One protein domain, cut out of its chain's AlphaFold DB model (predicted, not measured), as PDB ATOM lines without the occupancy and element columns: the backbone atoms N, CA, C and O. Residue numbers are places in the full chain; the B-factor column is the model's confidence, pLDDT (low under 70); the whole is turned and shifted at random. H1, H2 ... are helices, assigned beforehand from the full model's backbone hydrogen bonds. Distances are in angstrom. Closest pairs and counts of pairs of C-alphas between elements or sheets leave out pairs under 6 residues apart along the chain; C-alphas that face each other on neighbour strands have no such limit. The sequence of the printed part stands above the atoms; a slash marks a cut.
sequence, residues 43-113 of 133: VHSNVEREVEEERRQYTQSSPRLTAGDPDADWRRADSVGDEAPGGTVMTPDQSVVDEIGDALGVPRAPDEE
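This is residues 43 to 113 of the 133 residues of an uncharacterized protein of Candidatus Rokubacteria bacterium (UniProt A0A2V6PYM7). With little regular structure, this is an elongated, loop-rich body in which short H2 touches H3 and H4, while residues 43 to 53, including most of H1, stick out at one end. The printed part has 71 residues with four named helices, H1 to H4 in order, and no named strand; the class is all helix, with 27 residues in named elements. It is only just loose, close to compact, with a radius of gyration of the C-alphas of 13.5 A and spans of 45 by 28 by 22 A.

Find C-alpha 46 at (-11.650, -7.867, 9.964); from there H1 runs 16.5 A to residue 57. Next come H2, residues 63 to 66, and H3, residues 74 to 77. H4, residues 97 to 103, runs 9.8 A and ends at C-alpha 103, (-32.824, 10.255, 13.253).

H1 touches no helix. H2 touches H3, closest at the C-alphas of Pro 63 and Trp 74, 5.1 A. H2 also touches H4, closest at the C-alphas of Leu 65 and Ala 103, 5.1 A. H3 and H4 are apart. Every O i to N i+4 pair is within hydrogen-bond range in H1 and H4; H2 and H3 are too short for one.

The C-alphas of Val 43 and Glu 113, the two farthest apart, are 46.0 A apart. The printed part has no cut. The long link, residues 78 to 96, joins H3 to H4. pLDDT is under 70 at residues 43 to 44, 54 to 55 and 57 to 58.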
ATOM      1  N   VAL A  43     -11.107 -11.258  19.915       67.25
ATOM      2  CA  VAL A  43     -10.558 -11.083  18.568       67.25
ATOM      3  C   VAL A  43     -11.671 -10.544  17.681       67.25
ATOM      4  O   VAL A  43     -12.525 -11.303  17.235       67.25
ATOM      5  N   HIS A  44     -11.657  -9.236  17.440       69.44
ATOM      6  CA  HIS A  44     -12.551  -8.617  16.465       69.44
ATOM      7  C   HIS A  44     -12.217  -9.146  15.066       69.44
ATOM      8  O   HIS A  44     -11.045  -9.239  14.680       69.44
ATOM      9  N   SER A  45     -13.246  -9.493  14.306       77.62
ATOM     10  CA  SER A  45     -13.133  -9.843  12.896       77.62
ATOM     11  C   SER A  45     -12.624  -8.655  12.069       77.62
ATOM     12  O   SER A  45     -12.700  -7.497  12.481       77.62
ATOM     13  N   ASN A  46     -12.095  -8.932  10.871       75.81
ATOM     14  CA  ASN A  46     -11.650  -7.867   9.964       75.81
ATOM     15  C   ASN A  46     -12.799  -6.907   9.609       75.81
ATOM     16  O   ASN A  46     -12.577  -5.704   9.576       75.81
ATOM     17  N   VAL A  47     -14.020  -7.434   9.462       71.12
ATOM     18  CA  VAL A  47     -15.230  -6.647   9.181       71.12
ATOM     19  C   VAL A  47     -15.555  -5.695  10.333       71.12
ATOM     20  O   VAL A  47     -15.786  -4.513  10.109       71.12
ATOM     21  N   GLU A  48     -15.522  -6.173  11.579       71.31
ATOM     22  CA  GLU A  48     -15.775  -5.320  12.753       71.31
ATOM     23  C   GLU A  48     -14.727  -4.211  12.896       71.31
ATOM     24  O   GLU A  48     -15.055  -3.090  13.283       71.31
ATOM     25  N   ARG A  49     -13.467  -4.503  12.550       74.69
ATOM     26  CA  ARG A  49     -12.402  -3.495  12.528       74.69
ATOM     27  C   ARG A  49     -12.630  -2.441  11.450       74.69
ATOM     28  O   ARG A  49     -12.452  -1.265  11.742       74.69
ATOM     29  N   GLU A  50     -13.030  -2.843  10.248       73.56
ATOM     30  CA  GLU A  50     -13.344  -1.912   9.158       73.56
ATOM     31  C   GLU A  50     -14.520  -1.000   9.523       73.56
ATOM     32  O   GLU A  50     -14.411   0.212   9.369       73.56
ATOM     33  N   VAL A  51     -15.597  -1.542  10.101       71.81
ATOM     34  CA  VAL A  51     -16.755  -0.746  10.552       71.81
ATOM     35  C   VAL A  51     -16.355   0.267  11.631       71.81
ATOM     36  O   VAL A  51     -16.776   1.421  11.579       71.81
ATOM     37  N   GLU A  52     -15.523  -0.129  12.595       72.31
ATOM     38  CA  GLU A  52     -15.015   0.770  13.641       72.31
ATOM     39  C   GLU A  52     -14.090   1.860  13.065       72.31
ATOM     40  O   GLU A  52     -14.171   3.025  13.462       72.31
ATOM     41  N   GLU A  53     -13.225   1.510  12.109       74.44
ATOM     42  CA  GLU A  53     -12.363   2.462  11.405       74.44
ATOM     43  C   GLU A  53     -13.180   3.441  10.546       74.44
ATOM     44  O   GLU A  53     -12.886   4.639  10.540       74.44
ATOM     45  N   GLU A  54     -14.233   2.976   9.875       68.50
ATOM     46  CA  GLU A  54     -15.156   3.819   9.110       68.50
ATOM     47  C   GLU A  54     -15.965   4.748  10.016       68.50
ATOM     48  O   GLU A  54     -16.073   5.936   9.717       68.50
ATOM     49  N   ARG A  55     -16.458   4.272  11.167       68.44
ATOM     50  CA  ARG A  55     -17.172   5.111  12.149       68.44
ATOM     51  C   ARG A  55     -16.325   6.263  12.683       68.44
ATOM     52  O   ARG A  55     -16.861   7.273  13.131       68.44
ATOM     53  N   ARG A  56     -15.000   6.105  12.683       72.06
ATOM     54  CA  ARG A  56     -14.055   7.169  13.054       72.06
ATOM     55  C   ARG A  56     -13.803   8.151  11.914       72.06
ATOM     56  O   ARG A  56     -13.488   9.304  12.189       72.06
ATOM     57  N   GLN A  57     -13.911   7.702  10.665       68.06
ATOM     58  CA  GLN A  57     -13.691   8.524   9.472       68.06
ATOM     59  C   GLN A  57     -14.936   9.337   9.101       68.06
ATOM     60  O   GLN A  57     -14.833  10.531   8.823       68.06
ATOM     61  N   TYR A  58     -16.112   8.715   9.146       67.12
ATOM     62  CA  TYR A  58     -17.396   9.353   8.893       67.12
ATOM     63  C   TYR A  58     -17.993   9.824  10.218       67.12
ATOM     64  O   TYR A  58     -18.816   9.149  10.816       67.12
ATOM     65  N   THR A  59     -17.561  10.984  10.713       73.69
ATOM     66  CA  THR A  59     -18.155  11.585  11.924       73.69
ATOM     67  C   THR A  59     -19.480  12.291  11.644       73.69
ATOM     68  O   THR A  59     -20.287  12.455  12.555       73.69
ATOM     69  N   GLN A  60     -19.695  12.714  10.395       74.88
ATOM     70  CA  GLN A  60     -20.918  13.387   9.949       74.88
ATOM     71  C   GLN A  60     -22.043  12.401   9.623       74.88
ATOM     72  O   GLN A  60     -23.213  12.741   9.736       74.88
ATOM     73  N   SER A  61     -21.688  11.166   9.267       81.06
ATOM     74  CA  SER A  61     -22.632  10.105   8.947       81.06
ATOM     75  C   SER A  61     -22.576   9.011  10.013       81.06
ATOM     76  O   SER A  61     -21.530   8.718  10.578       81.06
ATOM     77  N   SER A  62     -23.717   8.415  10.341       84.56
ATOM     78  CA  SER A  62     -23.764   7.304  11.289       84.56
ATOM     79  C   SER A  62     -24.991   6.435  11.037       84.56
ATOM     80  O   SER A  62     -25.962   6.945  10.478       84.56
ATOM     81  N   PRO A  63     -25.012   5.178  11.522       87.19
ATOM     82  CA  PRO A  63     -26.200   4.321  11.456       87.19
ATOM     83  C   PRO A  63     -27.470   4.957  12.036       87.19
ATOM     84  O   PRO A  63     -28.576   4.566  11.693       87.19
ATOM     85  N   ARG A  64     -27.339   5.979  12.894       87.19
ATOM     86  CA  ARG A  64     -28.498   6.729  13.394       87.19
ATOM     87  C   ARG A  64     -29.243   7.480  12.294       87.19
ATOM     88  O   ARG A  64     -30.444   7.645  12.416       87.19
ATOM     89  N   LEU A  65     -28.565   7.909  11.228       88.56
ATOM     90  CA  LEU A  65     -29.205   8.623  10.118       88.56
ATOM     91  C   LEU A  65     -30.166   7.739   9.315       88.56
ATOM     92  O   LEU A  65     -31.032   8.268   8.628       88.56
ATOM     93  N   THR A  66     -30.038   6.415   9.418       89.44
ATOM     94  CA  THR A  66     -30.931   5.425   8.799       89.44
ATOM     95  C   THR A  66     -31.818   4.739   9.839       89.44
ATOM     96  O   THR A  66     -32.249   3.610   9.643       89.44
ATOM     97  N   ALA A  67     -32.053   5.393  10.986       88.50
ATOM     98  CA  ALA A  67     -32.813   4.841  12.111       88.50
ATOM     99  C   ALA A  67     -32.286   3.484  12.632       88.50
ATOM    100  O   ALA A  67     -33.026   2.696  13.209       88.50
ATOM    101  N   GLY A  68     -30.991   3.208  12.452       85.88
ATOM    102  CA  GLY A  68     -30.368   1.962  12.897       85.88
ATOM    103  C   GLY A  68     -30.655   0.751  12.012       85.88
ATOM    104  O   GLY A  68     -30.264  -0.349  12.399       85.88
ATOM    105  N   ASP A  69     -31.281   0.941  10.845       86.12
ATOM    106  CA  ASP A  69     -31.505  -0.129   9.877       86.12
ATOM    107  C   ASP A  69     -30.154  -0.716   9.418       86.12
ATOM    108  O   ASP A  69     -29.332   0.013   8.842       86.12
ATOM    109  N   PRO A  70     -29.883  -2.005   9.701       82.12
ATOM    110  CA  PRO A  70     -28.623  -2.649   9.350       82.12
ATOM    111  C   PRO A  70     -28.446  -2.842   7.841       82.12
ATOM    112  O   PRO A  70     -27.305  -2.962   7.387       82.12
ATOM    113  N   ASP A  71     -29.542  -2.880   7.082       83.50
ATOM    114  CA  ASP A  71     -29.528  -3.085   5.636       83.50
ATOM    115  C   ASP A  71     -29.368  -1.761   4.862       83.50
ATOM    116  O   ASP A  71     -29.130  -1.788   3.653       83.50
ATOM    117  N   ALA A  72     -29.437  -0.612   5.545       87.38
ATOM    118  CA  ALA A  72     -29.291   0.714   4.950       87.38
ATOM    119  C   ALA A  72     -27.823   1.201   4.884       87.38
ATOM    120  O   ALA A  72     -27.034   1.075   5.829       87.38
ATOM    121  N   ASP A  73     -27.453   1.850   3.778       88.00
ATOM    122  CA  ASP A  73     -26.163   2.499   3.537       88.00
ATOM    123  C   ASP A  73     -26.082   3.859   4.243       88.00
ATOM    124  O   ASP A  73     -26.087   4.946   3.648       88.00
ATOM    125  N   TRP A  74     -25.936   3.793   5.566       85.62
ATOM    126  CA  TRP A  74     -25.789   4.965   6.422       85.62
ATOM    127  C   TRP A  74     -24.648   5.890   5.993       85.62
ATOM    128  O   TRP A  74     -24.762   7.107   6.167       85.62
ATOM    129  N   ARG A  75     -23.589   5.362   5.359       85.31
ATOM    130  CA  ARG A  75     -22.427   6.141   4.885       85.31
ATOM    131  C   ARG A  75     -22.821   7.235   3.899       85.31
ATOM    132  O   ARG A  75     -22.183   8.285   3.857       85.31
ATOM    133  N   ARG A  76     -23.875   7.006   3.112       85.31
ATOM    134  CA  ARG A  76     -24.378   7.961   2.114       85.31
ATOM    135  C   ARG A  76     -25.617   8.718   2.568       85.31
ATOM    136  O   ARG A  76     -25.990   9.677   1.898       85.31
ATOM    137  N   ALA A  77     -26.209   8.355   3.703       85.69
ATOM    138  CA  ALA A  77     -27.429   8.980   4.203       85.69
ATOM    139  C   ALA A  77     -27.303  10.505   4.373       85.69
ATOM    140  O   ALA A  77     -28.220  11.224   4.003       85.69
ATOM    141  N   ASP A  78     -26.152  11.010   4.830       83.50
ATOM    142  CA  ASP A  78     -25.919  12.455   5.014       83.50
ATOM    143  C   ASP A  78     -25.880  13.252   3.693       83.50
ATOM    144  O   ASP A  78     -26.292  14.406   3.638       83.50
ATOM    145  N   SER A  79     -25.402  12.638   2.604       86.12
ATOM    146  CA  SER A  79     -25.172  13.336   1.325       86.12
ATOM    147  C   SER A  79     -26.228  13.054   0.260       86.12
ATOM    148  O   SER A  79     -26.525  13.927  -0.553       86.12
ATOM    149  N   VAL A  80     -26.773  11.838   0.241       89.38
ATOM    150  CA  VAL A  80     -27.762  11.381  -0.742       89.38
ATOM    151  C   VAL A  80     -29.159  11.361  -0.129       89.38
ATOM    152  O   VAL A  80     -30.107  11.804  -0.766       89.38
ATOM    153  N   GLY A  81     -29.292  10.855   1.100       86.81
ATOM    154  CA  GLY A  81     -30.572  10.780   1.812       86.81
ATOM    155  C   GLY A  81     -31.593   9.785   1.244       86.81
ATOM    156  O   GLY A  81     -32.687   9.687   1.786       86.81
ATOM    157  N   ASP A  82     -31.258   9.031   0.191       88.81
ATOM    158  CA  ASP A  82     -32.189   8.094  -0.459       88.81
ATOM    159  C   ASP A  82     -32.694   6.999   0.490       88.81
ATOM    160  O   ASP A  82     -33.864   6.637   0.419       88.81
ATOM    161  N   GLU A  83     -31.834   6.524   1.392       88.44
ATOM    162  CA  GLU A  83     -32.128   5.480   2.388       88.44
ATOM    163  C   GLU A  83     -32.306   6.043   3.811       88.44
ATOM    164  O   GLU A  83     -32.373   5.298   4.787       88.44
ATOM    165  N   ALA A  84     -32.367   7.371   3.957       89.25
ATOM    166  CA  ALA A  84     -32.755   7.993   5.221       89.25
ATOM    167  C   ALA A  84     -34.278   7.845   5.441       89.25
ATOM    168  O   ALA A  84     -35.020   7.628   4.477       89.25
ATOM    169  N   PRO A  85     -34.790   8.001   6.677       87.75
ATOM    170  CA  PRO A  85     -36.226   7.971   6.930       87.75
ATOM    171  C   PRO A  85     -36.990   8.972   6.052       87.75
ATOM    172  O   PRO A  85     -36.694  10.167   6.044       87.75
ATOM    173  N   GLY A  86     -37.986   8.480   5.310       85.62
ATOM    174  CA  GLY A  86     -38.743   9.288   4.345       85.62
ATOM    175  C   GLY A  86     -38.029   9.546   3.008       85.62
ATOM    176  O   GLY A  86     -38.511  10.363   2.223       85.62
ATOM    177  N   GLY A  87     -36.907   8.868   2.754       88.19
ATOM    178  CA  GLY A  87     -36.175   8.881   1.491       88.19
ATOM    179  C   GLY A  87     -36.909   8.179   0.342       88.19
ATOM    180  O   GLY A  87     -38.063   7.759   0.452       88.19
ATOM    181  N   THR A  88     -36.244   8.089  -0.810       88.25
ATOM    182  CA  THR A  88     -36.830   7.514  -2.033       88.25
ATOM    183  C   THR A  88     -36.728   5.990  -2.087       88.25
ATOM    184  O   THR A  88     -37.524   5.340  -2.773       88.25
ATOM    185  N   VAL A  89     -35.769   5.418  -1.358       88.31
ATOM    186  CA  VAL A  89     -35.530   3.983  -1.269       88.31
ATOM    187  C   VAL A  89     -36.219   3.456  -0.020       88.31
ATOM    188  O   VAL A  89     -35.929   3.857   1.102       88.31
ATOM    189  N   MET A  90     -37.148   2.526  -0.229       81.75
ATOM    190  CA  MET A  90     -37.782   1.802   0.867       81.75
ATOM    191  C   MET A  90     -36.788   0.790   1.425       81.75
ATOM    192  O   MET A  90     -36.474  -0.193   0.749       81.75
ATOM    193  N   THR A  91     -36.326   1.015   2.647       79.44
ATOM    194  CA  THR A  91     -35.532   0.032   3.380       79.44
ATOM    195  C   THR A  91     -36.447  -0.843   4.258       79.44
ATOM    196  O   THR A  91     -37.604  -0.474   4.508       79.44
ATOM    197  N   PRO A  92     -36.018  -2.052   4.657       78.06
ATOM    198  CA  PRO A  92     -36.705  -2.847   5.677       78.06
ATOM    199  C   PRO A  92     -36.813  -2.122   7.042       78.06
ATOM    200  O   PRO A  92     -36.363  -0.999   7.208       78.06
ATOM    201  N   ASP A  93     -37.505  -2.720   8.018       77.31
ATOM    202  CA  ASP A  93     -37.583  -2.228   9.412       77.31
ATOM    203  C   ASP A  93     -38.111  -0.790   9.659       77.31
ATOM    204  O   ASP A  93     -37.920  -0.223  10.730       77.31
ATOM    205  N   GLN A  94     -38.943  -0.242   8.766       81.50
ATOM    206  CA  GLN A  94     -39.621   1.070   8.913       81.50
ATOM    207  C   GLN A  94     -40.696   1.151  10.030       81.50
ATOM    208  O   GLN A  94     -41.541   2.048  10.034       81.50
ATOM    209  N   SER A  95     -40.718   0.203  10.969       86.31
ATOM    210  CA  SER A  95     -41.630   0.192  12.124       86.31
ATOM    211  C   SER A  95     -41.022   0.774  13.407       86.31
ATOM    212  O   SER A  95     -41.725   0.880  14.412       86.31
ATOM    213  N   VAL A  96     -39.738   1.136  13.389       88.75
ATOM    214  CA  VAL A  96     -38.969   1.649  14.538       88.75
ATOM    215  C   VAL A  96     -39.178   3.162  14.724       88.75
ATOM    216  O   VAL A  96     -38.367   3.994  14.332       88.75
ATOM    217  N   VAL A  97     -40.349   3.545  15.246       87.88
ATOM    218  CA  VAL A  97     -40.792   4.957  15.304       87.88
ATOM    219  C   VAL A  97     -39.870   5.836  16.153       87.88
ATOM    220  O   VAL A  97     -39.625   6.981  15.773       87.88
ATOM    221  N   ASP A  98     -39.354   5.315  17.266       89.19
ATOM    222  CA  ASP A  98     -38.506   6.081  18.183       89.19
ATOM    223  C   ASP A  98     -37.148   6.387  17.535       89.19
ATOM    224  O   ASP A  98     -36.714   7.536  17.496       89.19
ATOM    225  N   GLU A  99     -36.528   5.384  16.916       90.75
ATOM    226  CA  GLU A  99     -35.265   5.507  16.193       90.75
ATOM    227  C   GLU A  99     -35.389   6.416  14.961       90.75
ATOM    228  O   GLU A  99     -34.470   7.180  14.657       90.75
ATOM    229  N   ILE A 100     -36.533   6.381  14.268       90.44
ATOM    230  CA  ILE A 100     -36.850   7.312  13.174       90.44
ATOM    231  C   ILE A 100     -37.006   8.744  13.708       90.44
ATOM    232  O   ILE A 100     -36.498   9.688  13.099       90.44
ATOM    233  N   GLY A 101     -37.686   8.919  14.843       90.06
ATOM    234  CA  GLY A 101     -37.819  10.212  15.514       90.06
ATOM    235  C   GLY A 101     -36.459  10.791  15.896       90.06
ATOM    236  O   GLY A 101     -36.165  11.942  15.569       90.06
ATOM    237  N   ASP A 102     -35.598   9.974  16.498       90.44
ATOM    238  CA  ASP A 102     -34.219  10.326  16.843       90.44
ATOM    239  C   ASP A 102     -33.404  10.731  15.609       90.44
ATOM    240  O   ASP A 102     -32.716  11.756  15.632       90.44
ATOM    241  N   ALA A 103     -33.508   9.970  14.515       89.44
ATOM    242  CA  ALA A 103     -32.824  10.255  13.253       89.44
ATOM    243  C   ALA A 103     -33.226  11.617  12.663       89.44
ATOM    244  O   ALA A 103     -32.382  12.342  12.136       89.44
ATOM    245  N   LEU A 104     -34.504  11.988  12.786       88.38
ATOM    246  CA  LEU A 104     -35.041  13.273  12.329       88.38
ATOM    247  C   LEU A 104     -34.814  14.422  13.328       88.38
ATOM    248  O   LEU A 104     -35.177  15.565  13.042       88.38
ATOM    249  N   GLY A 105     -34.229  14.147  14.499       88.81
ATOM    250  CA  GLY A 105     -34.040  15.133  15.563       88.81
ATOM    251  C   GLY A 105     -35.338  15.521  16.277       88.81
ATOM    252  O   GLY A 105     -35.424  16.601  16.863       88.81
ATOM    253  N   VAL A 106     -36.348  14.652  16.230       90.25
ATOM    254  CA  VAL A 106     -37.655  14.819  16.876       90.25
ATOM    255  C   VAL A 106     -37.914  13.653  17.847       90.25
ATOM    256  O   VAL A 106     -38.899  12.930  17.679       90.25
ATOM    257  N   PRO A 107     -37.045  13.437  18.859       89.06
ATOM    258  CA  PRO A 107     -37.243  12.391  19.858       89.06
ATOM    259  C   PRO A 107     -38.547  12.630  20.623       89.06
ATOM    260  O   PRO A 107     -38.892  13.775  20.937       89.06
ATOM    261  N   ARG A 108     -39.266  11.556  20.951       86.81
ATOM    262  CA  ARG A 108     -40.528  11.609  21.700       86.81
ATOM    263  C   ARG A 108     -40.479  10.636  22.862       86.81
ATOM    264  O   ARG A 108     -39.950   9.538  22.730       86.81
ATOM    265  N   ALA A 109     -41.023  11.042  24.006       89.19
ATOM    266  CA  ALA A 109     -41.174  10.106  25.115       89.19
ATOM    267  C   ALA A 109     -42.364   9.160  24.849       89.19
ATOM    268  O   ALA A 109     -43.348   9.595  24.245       89.19
ATOM    269  N   PRO A 110     -42.328   7.904  25.335       85.62
ATOM    270  CA  PRO A 110     -43.388   6.922  25.081       85.62
ATOM    271  C   PRO A 110     -44.787   7.362  25.541       85.62
ATOM    272  O   PRO A 110     -45.793   6.960  24.963       85.62
ATOM    273  N   ASP A 111     -44.853   8.167  26.601       89.88
ATOM    274  CA  ASP A 111     -46.079   8.688  27.214       89.88
ATOM    275  C   ASP A 111     -46.408  10.138  26.814       89.88
ATOM    276  O   ASP A 111     -47.368  10.722  27.321       89.88
ATOM    277  N   GLU A 112     -45.642  10.734  25.895       87.75
ATOM    278  CA  GLU A 112     -45.885  12.101  25.447       87.75
ATOM    279  C   GLU A 112     -47.105  12.187  24.521       87.75
ATOM    280  O   GLU A 112     -47.251  11.429  23.562       87.75
ATOM    281  N   GLU A 113     -47.966  13.178  24.757       89.75
ATOM    282  CA  GLU A 113     -49.115  13.447  23.893       89.75
ATOM    283  C   GLU A 113     -48.684  13.733  22.452       89.75
ATOM    284  O   GLU A 113     -47.792  14.551  22.217       89.75
TER     285      GLU A 113